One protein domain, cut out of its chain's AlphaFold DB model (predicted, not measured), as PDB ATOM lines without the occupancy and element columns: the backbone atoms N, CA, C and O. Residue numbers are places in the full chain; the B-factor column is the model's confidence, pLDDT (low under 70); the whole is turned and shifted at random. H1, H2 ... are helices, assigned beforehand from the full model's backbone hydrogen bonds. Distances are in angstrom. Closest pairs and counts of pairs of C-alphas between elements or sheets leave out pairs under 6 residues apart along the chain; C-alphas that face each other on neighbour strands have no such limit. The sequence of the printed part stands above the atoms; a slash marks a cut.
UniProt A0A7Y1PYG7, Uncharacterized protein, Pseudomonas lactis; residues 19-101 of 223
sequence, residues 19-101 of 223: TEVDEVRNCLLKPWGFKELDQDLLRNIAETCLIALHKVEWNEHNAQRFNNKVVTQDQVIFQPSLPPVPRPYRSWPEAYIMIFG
ATOM      1  N   THR A  19      12.856 -15.906  29.193       90.94
ATOM      2  CA  THR A  19      12.942 -14.878  30.241       90.94
ATOM      3  C   THR A  19      14.310 -14.214  30.214       90.94
ATOM      4  O   THR A  19      14.396 -12.990  30.156       90.94
ATOM      5  N   GLU A  20      15.376 -15.016  30.161       87.62
ATOM      6  CA  GLU A  20      16.757 -14.532  30.070       87.62
ATOM      7  C   GLU A  20      16.963 -13.701  28.792       87.62
ATOM      8  O   GLU A  20      17.535 -12.607  28.818       87.62
ATOM      9  N   VAL A  21      16.415 -14.166  27.665       89.94
ATOM     10  CA  VAL A  21      16.466 -13.442  26.385       89.94
ATOM     11  C   VAL A  21      15.771 -12.077  26.481       89.94
ATOM     12  O   VAL A  21      16.301 -11.069  25.993       89.94
ATOM     13  N   ASP A  22      14.598 -12.022  27.110       93.94
ATOM     14  CA  ASP A  22      13.838 -10.785  27.291       93.94
ATOM     15  C   ASP A  22      14.524  -9.821  28.269       93.94
ATOM     16  O   ASP A  22      14.537  -8.609  28.028       93.94
ATOM     17  N   GLU A  23      15.155 -10.320  29.332       94.50
ATOM     18  CA  GLU A  23      15.956  -9.518  30.264       94.50
ATOM     19  C   GLU A  23      17.134  -8.842  29.558       94.50
ATOM     20  O   GLU A  23      17.309  -7.619  29.663       94.50
ATOM     21  N   VAL A  24      17.882  -9.599  28.748       95.62
ATOM     22  CA  VAL A  24      18.963  -9.051  27.918       95.62
ATOM     23  C   VAL A  24      18.413  -7.984  26.978       95.62
ATOM     24  O   VAL A  24      18.927  -6.861  26.926       95.62
ATOM     25  N   ARG A  25      17.324  -8.283  26.264       96.19
ATOM     26  CA  ARG A  25      16.683  -7.346  25.329       96.19
ATOM     27  C   ARG A  25      16.261  -6.045  26.014       96.19
ATOM     28  O   ARG A  25      16.467  -4.963  25.456       96.19
ATOM     29  N   ASN A  26      15.692  -6.132  27.212       96.75
ATOM     30  CA  ASN A  26      15.273  -4.975  27.998       96.75
ATOM     31  C   ASN A  26      16.467  -4.104  28.409       96.75
ATOM     32  O   ASN A  26      16.395  -2.874  28.288       96.75
ATOM     33  N   CYS A  27      17.587  -4.717  28.801       97.25
ATOM     34  CA  CYS A  27      18.825  -3.995  29.100       97.25
ATOM     35  C   CYS A  27      19.347  -3.222  27.881       97.25
ATOM     36  O   CYS A  27      19.734  -2.060  28.009       97.25
ATOM     37  N   LEU A  28      19.301  -3.823  26.687       97.50
ATOM     38  CA  LEU A  28      19.724  -3.163  25.443       97.50
ATOM     39  C   LEU A  28      18.831  -1.962  25.083       97.50
ATOM     40  O   LEU A  28      19.319  -0.938  24.602       97.50
ATOM     41  N   LEU A  29      17.523  -2.057  25.331       97.06
ATOM     42  CA  LEU A  29      16.557  -1.001  25.005       97.06
ATOM     43  C   LEU A  29      16.583   0.186  25.980       97.06
ATOM     44  O   LEU A  29      16.204   1.300  25.597       97.06
ATOM     45  N   LYS A  30      17.026  -0.020  27.222       96.56
ATOM     46  CA  LYS A  30      17.156   1.032  28.239       96.56
ATOM     47  C   LYS A  30      18.408   1.884  27.971       96.56
ATOM     48  O   LYS A  30      19.480   1.331  27.742       96.56
ATOM     49  N   PRO A  31      18.332   3.231  28.028       94.38
ATOM     50  CA  PRO A  31      19.521   4.078  27.932       94.38
ATOM     51  C   PRO A  31      20.583   3.673  28.958       94.38
ATOM     52  O   PRO A  31      20.322   3.724  30.158       94.38
ATOM     53  N   TRP A  32      21.763   3.278  28.476       94.94
ATOM     54  CA  TRP A  32      22.878   2.767  29.281       94.94
ATOM     55  C   TRP A  32      22.588   1.479  30.071       94.94
ATOM     56  O   TRP A  32      23.400   1.104  30.913       94.94
ATOM     57  N   GLY A  33      21.477   0.783  29.797       96.12
ATOM     58  CA  GLY A  33      21.094  -0.446  30.503       96.12
ATOM     59  C   GLY A  33      22.016  -1.628  30.215       96.12
ATOM     60  O   GLY A  33      22.178  -2.498  31.056       96.12
ATOM     61  N   PHE A  34      22.724  -1.618  29.084       95.44
ATOM     62  CA  PHE A  34      23.725  -2.634  28.743       95.44
ATOM     63  C   PHE A  34      24.872  -2.754  29.760       95.44
ATOM     64  O   PHE A  34      25.582  -3.751  29.753       95.44
ATOM     65  N   LYS A  35      25.064  -1.753  30.632       95.75
ATOM     66  CA  LYS A  35      26.038  -1.810  31.734       95.75
ATOM     67  C   LYS A  35      25.651  -2.816  32.822       95.75
ATOM     68  O   LYS A  35      26.499  -3.166  33.631       95.75
ATOM     69  N   GLU A  36      24.387  -3.231  32.858       96.00
ATOM     70  CA  GLU A  36      23.860  -4.235  33.790       96.00
ATOM     71  C   GLU A  36      24.113  -5.668  33.285       96.00
ATOM     72  O   GLU A  36      23.945  -6.617  34.042       96.00
ATOM     73  N   LEU A  37      24.541  -5.827  32.024       95.44
ATOM     74  CA  LEU A  37      24.836  -7.126  31.425       95.44
ATOM     75  C   LEU A  37      26.256  -7.593  31.740       95.44
ATOM     76  O   LEU A  37      27.192  -6.789  31.840       95.44
ATOM     77  N   ASP A  38      26.409  -8.915  31.785       95.56
ATOM     78  CA  ASP A  38      27.717  -9.549  31.725       95.56
ATOM     79  C   ASP A  38      28.488  -9.076  30.477       95.56
ATOM     80  O   ASP A  38      27.942  -8.971  29.372       95.56
ATOM     81  N   GLN A  39      29.760  -8.724  30.671       94.00
ATOM     82  CA  GLN A  39      30.558  -8.082  29.624       94.00
ATOM     83  C   GLN A  39      30.957  -9.057  28.519       94.00
ATOM     84  O   GLN A  39      31.029  -8.644  27.358       94.00
ATOM     85  N   ASP A  40      31.174 -10.331  28.848       96.38
ATOM     86  CA  ASP A  40      31.501 -11.354  27.859       96.38
ATOM     87  C   ASP A  40      30.264 -11.701  27.030       96.38
ATOM     88  O   ASP A  40      30.343 -11.767  25.802       96.38
ATOM     89  N   LEU A  41      29.088 -11.796  27.661       95.75
ATOM     90  CA  LEU A  41      27.810 -11.915  26.959       95.75
ATOM     91  C   LEU A  41      27.584 -10.743  25.995       95.75
ATOM     92  O   LEU A  41      27.319 -10.956  24.810       95.75
ATOM     93  N   LEU A  42      27.723  -9.500  26.465       97.12
ATOM     94  CA  LEU A  42      27.535  -8.314  25.625       97.12
ATOM     95  C   LEU A  42      28.539  -8.268  24.463       97.12
ATOM     96  O   LEU A  42      28.160  -7.914  23.341       97.12
ATOM     97  N   ARG A  43      29.799  -8.651  24.704       97.44
ATOM     98  CA  ARG A  43      30.831  -8.760  23.665       97.44
ATOM     99  C   ARG A  43      30.460  -9.813  22.627       97.44
ATOM    100  O   ARG A  43      30.490  -9.505  21.439       97.44
ATOM    101  N   ASN A  44      30.039 -11.000  23.056       97.31
ATOM    102  CA  ASN A  44      29.634 -12.085  22.159       97.31
ATOM    103  C   ASN A  44      28.453 -11.678  21.271       97.31
ATOM    104  O   ASN A  44      28.470 -11.924  20.061       97.31
ATOM    105  N   ILE A  45      27.448 -11.001  21.842       96.94
ATOM    106  CA  ILE A  45      26.315 -10.465  21.077       96.94
ATOM    107  C   ILE A  45      26.821  -9.461  20.034       96.94
ATOM    108  O   ILE A  45      26.464  -9.563  18.857       96.94
ATOM    109  N   ALA A  46      27.668  -8.513  20.444       97.62
ATOM    110  CA  ALA A  46      28.186  -7.477  19.559       97.62
ATOM    111  C   ALA A  46      29.018  -8.063  18.407       97.62
ATOM    112  O   ALA A  46      28.774  -7.731  17.248       97.62
ATOM    113  N   GLU A  47      29.948  -8.973  18.698       98.00
ATOM    114  CA  GLU A  47      30.797  -9.627  17.695       98.00
ATOM    115  C   GLU A  47      29.975 -10.475  16.724       98.00
ATOM    116  O   GLU A  47      30.176 -10.396  15.512       98.00
ATOM    117  N   THR A  48      28.970 -11.203  17.218       97.62
ATOM    118  CA  THR A  48      28.052 -11.977  16.368       97.62
ATOM    119  C   THR A  48      27.264 -11.070  15.422       97.62
ATOM    120  O   THR A  48      27.148 -11.359  14.228       97.62
ATOM    121  N   CYS A  49      26.764  -9.935  15.922       97.94
ATOM    122  CA  CYS A  49      26.067  -8.948  15.097       97.94
ATOM    123  C   CYS A  49      26.986  -8.356  14.022       97.94
ATOM    124  O   CYS A  49      26.572  -8.215  12.870       97.94
ATOM    125  N   LEU A  50      28.240  -8.047  14.363       97.56
ATOM    126  CA  LEU A  50      29.224  -7.554  13.399       97.56
ATOM    127  C   LEU A  50      29.565  -8.600  12.339       97.56
ATOM    128  O   LEU A  50      29.592  -8.268  11.158       97.56
ATOM    129  N   ILE A  51      29.750  -9.866  12.721       97.50
ATOM    130  CA  ILE A  51      29.971 -10.964  11.769       97.50
ATOM    131  C   ILE A  51      28.804 -11.061  10.783       97.50
ATOM    132  O   ILE A  51      29.027 -11.210   9.582       97.50
ATOM    133  N   ALA A  52      27.560 -10.948  11.258       96.62
ATOM    134  CA  ALA A  52      26.390 -10.944  10.385       96.62
ATOM    135  C   ALA A  52      26.386  -9.736   9.430       96.62
ATOM    136  O   ALA A  52      26.139  -9.903   8.237       96.62
ATOM    137  N   LEU A  53      26.718  -8.535   9.918       96.50
ATOM    138  CA  LEU A  53      26.819  -7.323   9.092       96.50
ATOM    139  C   LEU A  53      27.970  -7.382   8.075       96.50
ATOM    140  O   LEU A  53      27.845  -6.825   6.986       96.50
ATOM    141  N   HIS A  54      29.067  -8.075   8.387       95.75
ATOM    142  CA  HIS A  54      30.186  -8.285   7.464       95.75
ATOM    143  C   HIS A  54      29.843  -9.197   6.284       95.75
ATOM    144  O   HIS A  54      30.529  -9.147   5.269       95.75
ATOM    145  N   LYS A  55      28.783 -10.005   6.393       95.38
ATOM    146  CA  LYS A  55      28.291 -10.850   5.295       95.38
ATOM    147  C   LYS A  55      27.359 -10.109   4.332       95.38
ATOM    148  O   LYS A  55      26.934 -10.693   3.341       95.38
ATOM    149  N   VAL A  56      27.002  -8.859   4.627       95.12
ATOM    150  CA  VAL A  56      26.171  -8.048   3.734       95.12
ATOM    151  C   VAL A  56      27.041  -7.511   2.599       95.12
ATOM    152  O   VAL A  56      28.015  -6.798   2.836       95.12
ATOM    153  N   GLU A  57      26.644  -7.783   1.356       95.69
ATOM    154  CA  GLU A  57      27.226  -7.151   0.167       95.69
ATOM    155  C   GLU A  57      26.774  -5.683   0.084       95.69
ATOM    156  O   GLU A  57      25.831  -5.325  -0.625       95.69
ATOM    157  N   TRP A  58      27.423  -4.812   0.863       94.75
ATOM    158  CA  TRP A  58      26.987  -3.427   1.086       94.75
ATOM    159  C   TRP A  58      26.858  -2.596  -0.190       94.75
ATOM    160  O   TRP A  58      25.927  -1.802  -0.307       94.75
ATOM    161  N   ASN A  59      27.754  -2.786  -1.160       94.75
ATOM    162  CA  ASN A  59      27.683  -2.069  -2.435       94.75
ATOM    163  C   ASN A  59      26.427  -2.451  -3.223       94.75
ATOM    164  O   ASN A  59      25.751  -1.583  -3.775       94.75
ATOM    165  N   GLU A  60      26.088  -3.738  -3.229       95.00
ATOM    166  CA  GLU A  60      24.915  -4.250  -3.922       95.00
ATOM    167  C   GLU A  60      23.626  -3.841  -3.198       95.00
ATOM    168  O   GLU A  60      22.718  -3.290  -3.821       95.00
ATOM    169  N   HIS A  61      23.588  -3.977  -1.870       94.38
ATOM    170  CA  HIS A  61      22.497  -3.464  -1.038       94.38
ATOM    171  C   HIS A  61      22.251  -1.963  -1.285       94.38
ATOM    172  O   HIS A  61      21.111  -1.532  -1.466       94.38
ATOM    173  N   ASN A  62      23.310  -1.148  -1.337       94.31
ATOM    174  CA  ASN A  62      23.186   0.291  -1.573       94.31
ATOM    175  C   ASN A  62      22.693   0.606  -2.989       94.31
ATOM    176  O   ASN A  62      21.870   1.508  -3.157       94.31
ATOM    177  N   ALA A  63      23.137  -0.152  -3.995       93.69
ATOM    178  CA  ALA A  63      22.652   0.004  -5.361       93.69
ATOM    179  C   ALA A  63      21.143  -0.288  -5.465       93.69
ATOM    180  O   ALA A  63      20.408   0.494  -6.073       93.69
ATOM    181  N   GLN A  64      20.676  -1.362  -4.823       93.38
ATOM    182  CA  GLN A  64      19.253  -1.717  -4.750       93.38
ATOM    183  C   GLN A  64      18.439  -0.662  -3.992       93.38
ATOM    184  O   GLN A  64      17.359  -0.272  -4.429       93.38
ATOM    185  N   ARG A  65      18.961  -0.155  -2.867       90.62
ATOM    186  CA  ARG A  65      18.212   0.743  -1.977       90.62
ATOM    187  C   ARG A  65      18.167   2.200  -2.438       90.62
ATOM    188  O   ARG A  65      17.147   2.853  -2.228       90.62
ATOM    189  N   PHE A  66      19.260   2.715  -2.992       90.00
ATOM    190  CA  PHE A  66      19.438   4.154  -3.228       90.00
ATOM    191  C   PHE A  66      19.669   4.521  -4.695       90.00
ATOM    192  O   PHE A  66      19.397   5.657  -5.071       90.00
ATOM    193  N   ASN A  67      20.103   3.574  -5.534       89.25
ATOM    194  CA  ASN A  67      20.415   3.835  -6.945       89.25
ATOM    195  C   ASN A  67      19.383   3.223  -7.904       89.25
ATOM    196  O   ASN A  67      19.670   3.057  -9.087       89.25
ATOM    197  N   ASN A  68      18.188   2.880  -7.405       85.06
ATOM    198  CA  ASN A  68      17.088   2.304  -8.185       85.06
ATOM    199  C   ASN A  68      17.482   1.053  -8.995       85.06
ATOM    200  O   ASN A  68      16.922   0.810 -10.066       85.06
ATOM    201  N   LYS A  69      18.446   0.254  -8.516       90.38
ATOM    202  CA  LYS A  69      18.783  -1.009  -9.177       90.38
ATOM    203  C   LYS A  69      17.598  -1.965  -9.050       90.38
ATOM    204  O   LYS A  69      17.271  -2.416  -7.955       90.38
ATOM    205  N   VAL A  70      16.963  -2.261 -10.180       90.62
ATOM    206  CA  VAL A  70      15.854  -3.214 -10.247       90.62
ATOM    207  C   VAL A  70      16.424  -4.626 -10.188       90.62
ATOM    208  O   VAL A  70      17.302  -4.979 -10.973       90.62
ATOM    209  N   VAL A  71      15.916  -5.422  -9.253       92.12
ATOM    210  CA  VAL A  71      16.281  -6.827  -9.055       92.12
ATOM    211  C   VAL A  71      15.013  -7.653  -8.872       92.12
ATOM    212  O   VAL A  71      13.959  -7.115  -8.518       92.12
ATOM    213  N   THR A  72      15.094  -8.955  -9.130       93.25
ATOM    214  CA  THR A  72      13.997  -9.870  -8.799       93.25
ATOM    215  C   THR A  72      13.916 -10.074  -7.284       93.25
ATOM    216  O   THR A  72      14.863  -9.793  -6.551       93.25
ATOM    217  N   GLN A  73      12.766 -10.537  -6.786       89.38
ATOM    218  CA  GLN A  73      12.530 -10.676  -5.345       89.38
ATOM    219  C   GLN A  73      13.557 -11.592  -4.651       89.38
ATOM    220  O   GLN A  73      13.945 -11.325  -3.518       89.38
ATOM    221  N   ASP A  74      14.015 -12.641  -5.332       92.69
ATOM    222  CA  ASP A  74      15.026 -13.598  -4.866       92.69
ATOM    223  C   ASP A  74      16.449 -13.019  -4.806       92.69
ATOM    224  O   ASP A  74      17.313 -13.575  -4.134       92.69
ATOM    225  N   GLN A  75      16.687 -11.886  -5.467       92.25
ATOM    226  CA  GLN A  75      17.977 -11.187  -5.509       92.25
ATOM    227  C   GLN A  75      18.047 -10.003  -4.537       92.25
ATOM    228  O   GLN A  75      19.080  -9.331  -4.446       92.25
ATOM    229  N   VAL A  76      16.950  -9.712  -3.827       92.94
ATOM    230  CA  VAL A  76      16.908  -8.615  -2.860       92.94
ATOM    231  C   VAL A  76      17.826  -8.938  -1.690       92.94
ATOM    232  O   VAL A  76      17.678  -9.957  -1.016       92.94
ATOM    233  N   ILE A  77      18.753  -8.028  -1.412       92.62
ATOM    234  CA  ILE A  77      19.627  -8.135  -0.252       92.62
ATOM    235  C   ILE A  77      18.932  -7.503   0.943       92.62
ATOM    236  O   ILE A  77      18.768  -6.284   1.024       92.62
ATOM    237  N   PHE A  78      18.558  -8.341   1.904       90.44
ATOM    238  CA  PHE A  78      18.064  -7.900   3.199       90.44
ATOM    239  C   PHE A  78      19.210  -7.823   4.202       90.44
ATOM    240  O   PHE A  78      20.105  -8.668   4.225       90.44
ATOM    241  N   GLN A  79      19.163  -6.813   5.066       92.38
ATOM    242  CA  GLN A  79      20.025  -6.790   6.240       92.38
ATOM    243  C   GLN A  79      19.613  -7.910   7.206       92.38
ATOM    244  O   GLN A  79      18.426  -8.250   7.272       92.38
ATOM    245  N   PRO A  80      20.563  -8.480   7.967       93.38
ATOM    246  CA  PRO A  80      20.238  -9.488   8.963       93.38
ATOM    247  C   PRO A  80      19.276  -8.921  10.013       93.38
ATOM    248  O   PRO A  80      19.378  -7.759  10.412       93.38
ATOM    249  N   SER A  81      18.356  -9.758  10.492       94.12
ATOM    250  CA  SER A  81      17.561  -9.436  11.676       94.12
ATOM    251  C   SER A  81      18.467  -9.533  12.901       94.12
ATOM    252  O   SER A  81      18.911 -10.622  13.260       94.12
ATOM    253  N   LEU A  82      18.783  -8.390  13.504       95.56
ATOM    254  CA  LEU A  82      19.679  -8.294  14.655       95.56
ATOM    255  C   LEU A  82      18.898  -7.951  15.930       95.56
ATOM    256  O   LEU A  82      17.841  -7.312  15.854       95.56
ATOM    257  N   PRO A  83      19.418  -8.317  17.116       95.62
ATOM    258  CA  PRO A  83      18.897  -7.804  18.374       95.62
ATOM    259  C   PRO A  83      18.967  -6.266  18.424       95.62
ATOM    260  O   PRO A  83      19.749  -5.651  17.682       95.62
ATOM    261  N   PRO A  84      18.165  -5.626  19.297       96.94
ATOM    262  CA  PRO A  84      18.203  -4.180  19.469       96.94
ATOM    263  C   PRO A  84      19.617  -3.691  19.774       96.94
ATOM    264  O   PRO A  84      20.308  -4.264  20.610       96.94
ATOM    265  N   VAL A  85      20.027  -2.606  19.125       97.31
ATOM    266  CA  VAL A  85      21.300  -1.953  19.436       97.31
ATOM    267  C   VAL A  85      21.248  -1.414  20.875       97.31
ATOM    268  O   VAL A  85      20.244  -0.785  21.233       97.31
ATOM    269  N   PRO A  86      22.302  -1.610  21.694       97.44
ATOM    270  CA  PRO A  86      22.358  -1.060  23.039       97.44
ATOM    271  C   PRO A  86      22.235   0.469  23.026       97.44
ATOM    272  O   PRO A  86      23.058   1.165  22.429       97.44
ATOM    273  N   ARG A  87      21.237   1.031  23.714       97.00
ATOM    274  CA  ARG A  87      21.097   2.493  23.812       97.00
ATOM    275  C   ARG A  87      22.207   3.096  24.681       97.00
ATOM    276  O   ARG A  87      22.477   2.565  25.758       97.00
ATOM    277  N   PRO A  88      22.786   4.253  24.304       95.88
ATOM    278  CA  PRO A  88      22.292   5.220  23.311       95.88
ATOM    279  C   PRO A  88      22.854   5.064  21.887       95.88
ATOM    280  O   PRO A  88      22.588   5.923  21.042       95.88
ATOM    281  N   TYR A  89      23.625   4.012  21.615       97.56
ATOM    282  CA  TYR A  89      24.225   3.793  20.301       97.56
ATOM    283  C   TYR A  89      23.147   3.552  19.234       97.56
ATOM    284  O   TYR A  89      22.064   3.035  19.526       97.56
ATOM    285  N   ARG A  90      23.412   3.968  17.994       96.00
ATOM    286  CA  ARG A  90      22.474   3.863  16.859       96.00
ATOM    287  C   ARG A  90      22.793   2.700  15.933       96.00
ATOM    288  O   ARG A  90      21.956   2.336  15.109       96.00
ATOM    289  N   SER A  91      23.969   2.097  16.075       96.50
ATOM    290  CA  SER A  91      24.373   0.911  15.326       96.50
ATOM    291  C   SER A  91      25.244  -0.035  16.163       96.50
ATOM    292  O   SER A  91      25.877   0.375  17.137       96.50
ATOM    293  N   TRP A  92      25.290  -1.317  15.786       97.56
ATOM    294  CA  TRP A  92      26.194  -2.295  16.410       97.56
ATOM    295  C   TRP A  92      27.685  -1.935  16.257       97.56
ATOM    296  O   TRP A  92      28.407  -2.082  17.241       97.56
ATOM    297  N   PRO A  93      28.161  -1.407  15.107       97.25
ATOM    298  CA  PRO A  93      29.511  -0.852  15.000       97.25
ATOM    299  C   PRO A  93      29.810   0.252  16.018       97.25
ATOM    300  O   PRO A  93      30.844   0.190  16.677       97.25
ATOM    301  N   GLU A  94      28.905   1.222  16.198       97.69
ATOM    302  CA  GLU A  94      29.066   2.258  17.229       97.69
ATOM    303  C   GLU A  94      29.157   1.637  18.624       97.69
ATOM    304  O   GLU A  94      30.088   1.940  19.365       97.69
ATOM    305  N   ALA A  95      28.239   0.728  18.969       97.56
ATOM    306  CA  ALA A  95      28.245   0.074  20.273       97.56
ATOM    307  C   ALA A  95      29.552  -0.690  20.525       97.56
ATOM    308  O   ALA A  95      30.175  -0.516  21.569       97.56
ATOM    309  N   TYR A  96      30.010  -1.492  19.563       98.00
ATOM    310  CA  TYR A  96      31.250  -2.250  19.709       98.00
ATOM    311  C   TYR A  96      32.464  -1.333  19.874       98.00
ATOM    312  O   TYR A  96      33.249  -1.516  20.799       98.00
ATOM    313  N   ILE A  97      32.608  -0.318  19.017       97.88
ATOM    314  CA  ILE A  97      33.766   0.585  19.045       97.88
ATOM    315  C   ILE A  97      33.827   1.379  20.355       97.88
ATOM    316  O   ILE A  97      34.915   1.550  20.907       97.88
ATOM    317  N   MET A  98      32.675   1.832  20.855       97.62
ATOM    318  CA  MET A  98      32.584   2.668  22.056       97.62
ATOM    319  C   MET A  98      32.646   1.867  23.363       97.62
ATOM    320  O   MET A  98      33.058   2.412  24.379       97.62
ATOM    321  N   ILE A  99      32.232   0.594  23.370       96.56
ATOM    322  CA  ILE A  99      32.249  -0.254  24.578       96.56
ATOM    323  C   ILE A  99      33.526  -1.102  24.650       96.56
ATOM    324  O   ILE A  99      34.105  -1.249  25.720       96.56
ATOM    325  N   PHE A 100      33.971  -1.658  23.521       97.12
ATOM    326  CA  PHE A 100      35.044  -2.658  23.469       97.12
ATOM    327  C   PHE A 100      36.214  -2.277  22.559       97.12
ATOM    328  O   PHE A 100      37.278  -2.889  22.649       97.12
ATOM    329  N   GLY A 101      36.027  -1.296  21.676       96.19
ATOM    330  CA  GLY A 101      37.025  -0.859  20.706       96.19
ATOM    331  C   GLY A 101      37.927   0.261  21.216       96.19
ATOM    332  O   GLY A 101      38.108   0.455  22.415       96.19
TER     333      GLY A 101
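What this domain is: This is residues 19 to 101 of the 223 residues of an uncharacterized protein of Pseudomonas lactis (UniProt A0A7Y1PYG7). One long helix, H3, has H1 and H2 at one end, H4 beyond the other. A long link returns from H4 to H5, which packs on H3. The printed part is loose, radius of gyration of the C-alphas 15.2 A: 83 residues with five named helices, H1 to H5, class all helix, spanning 45 by 29 by 19 A.

How they stand to each other: H3, residues 39 to 54, touches H5, residues 92 to 99, by 43 to 50 alone; closest C-alphas Ala 46 and Tyr 96, 6.1 A. They run opposite ways at 35.0 degrees, only just a steep tilt. H1, 19 to 29, touches H2, 33 to 36, only at the corner, C-alphas 27 and 33 closest, 4.4 A. H4, 58 to 66, touches no helix. In H1, H3, H4 and H5 every O i to N i+4 pair is within hydrogen-bond range.

Where its parts are: H3 is 22.2 A long. C-alpha 19 is at (12.942, -14.878, 30.241), C-alpha 99 at (32.249, -0.254, 24.578).

The domain as a whole: Residues 67 to 91 make the long link; the printed part has no cut.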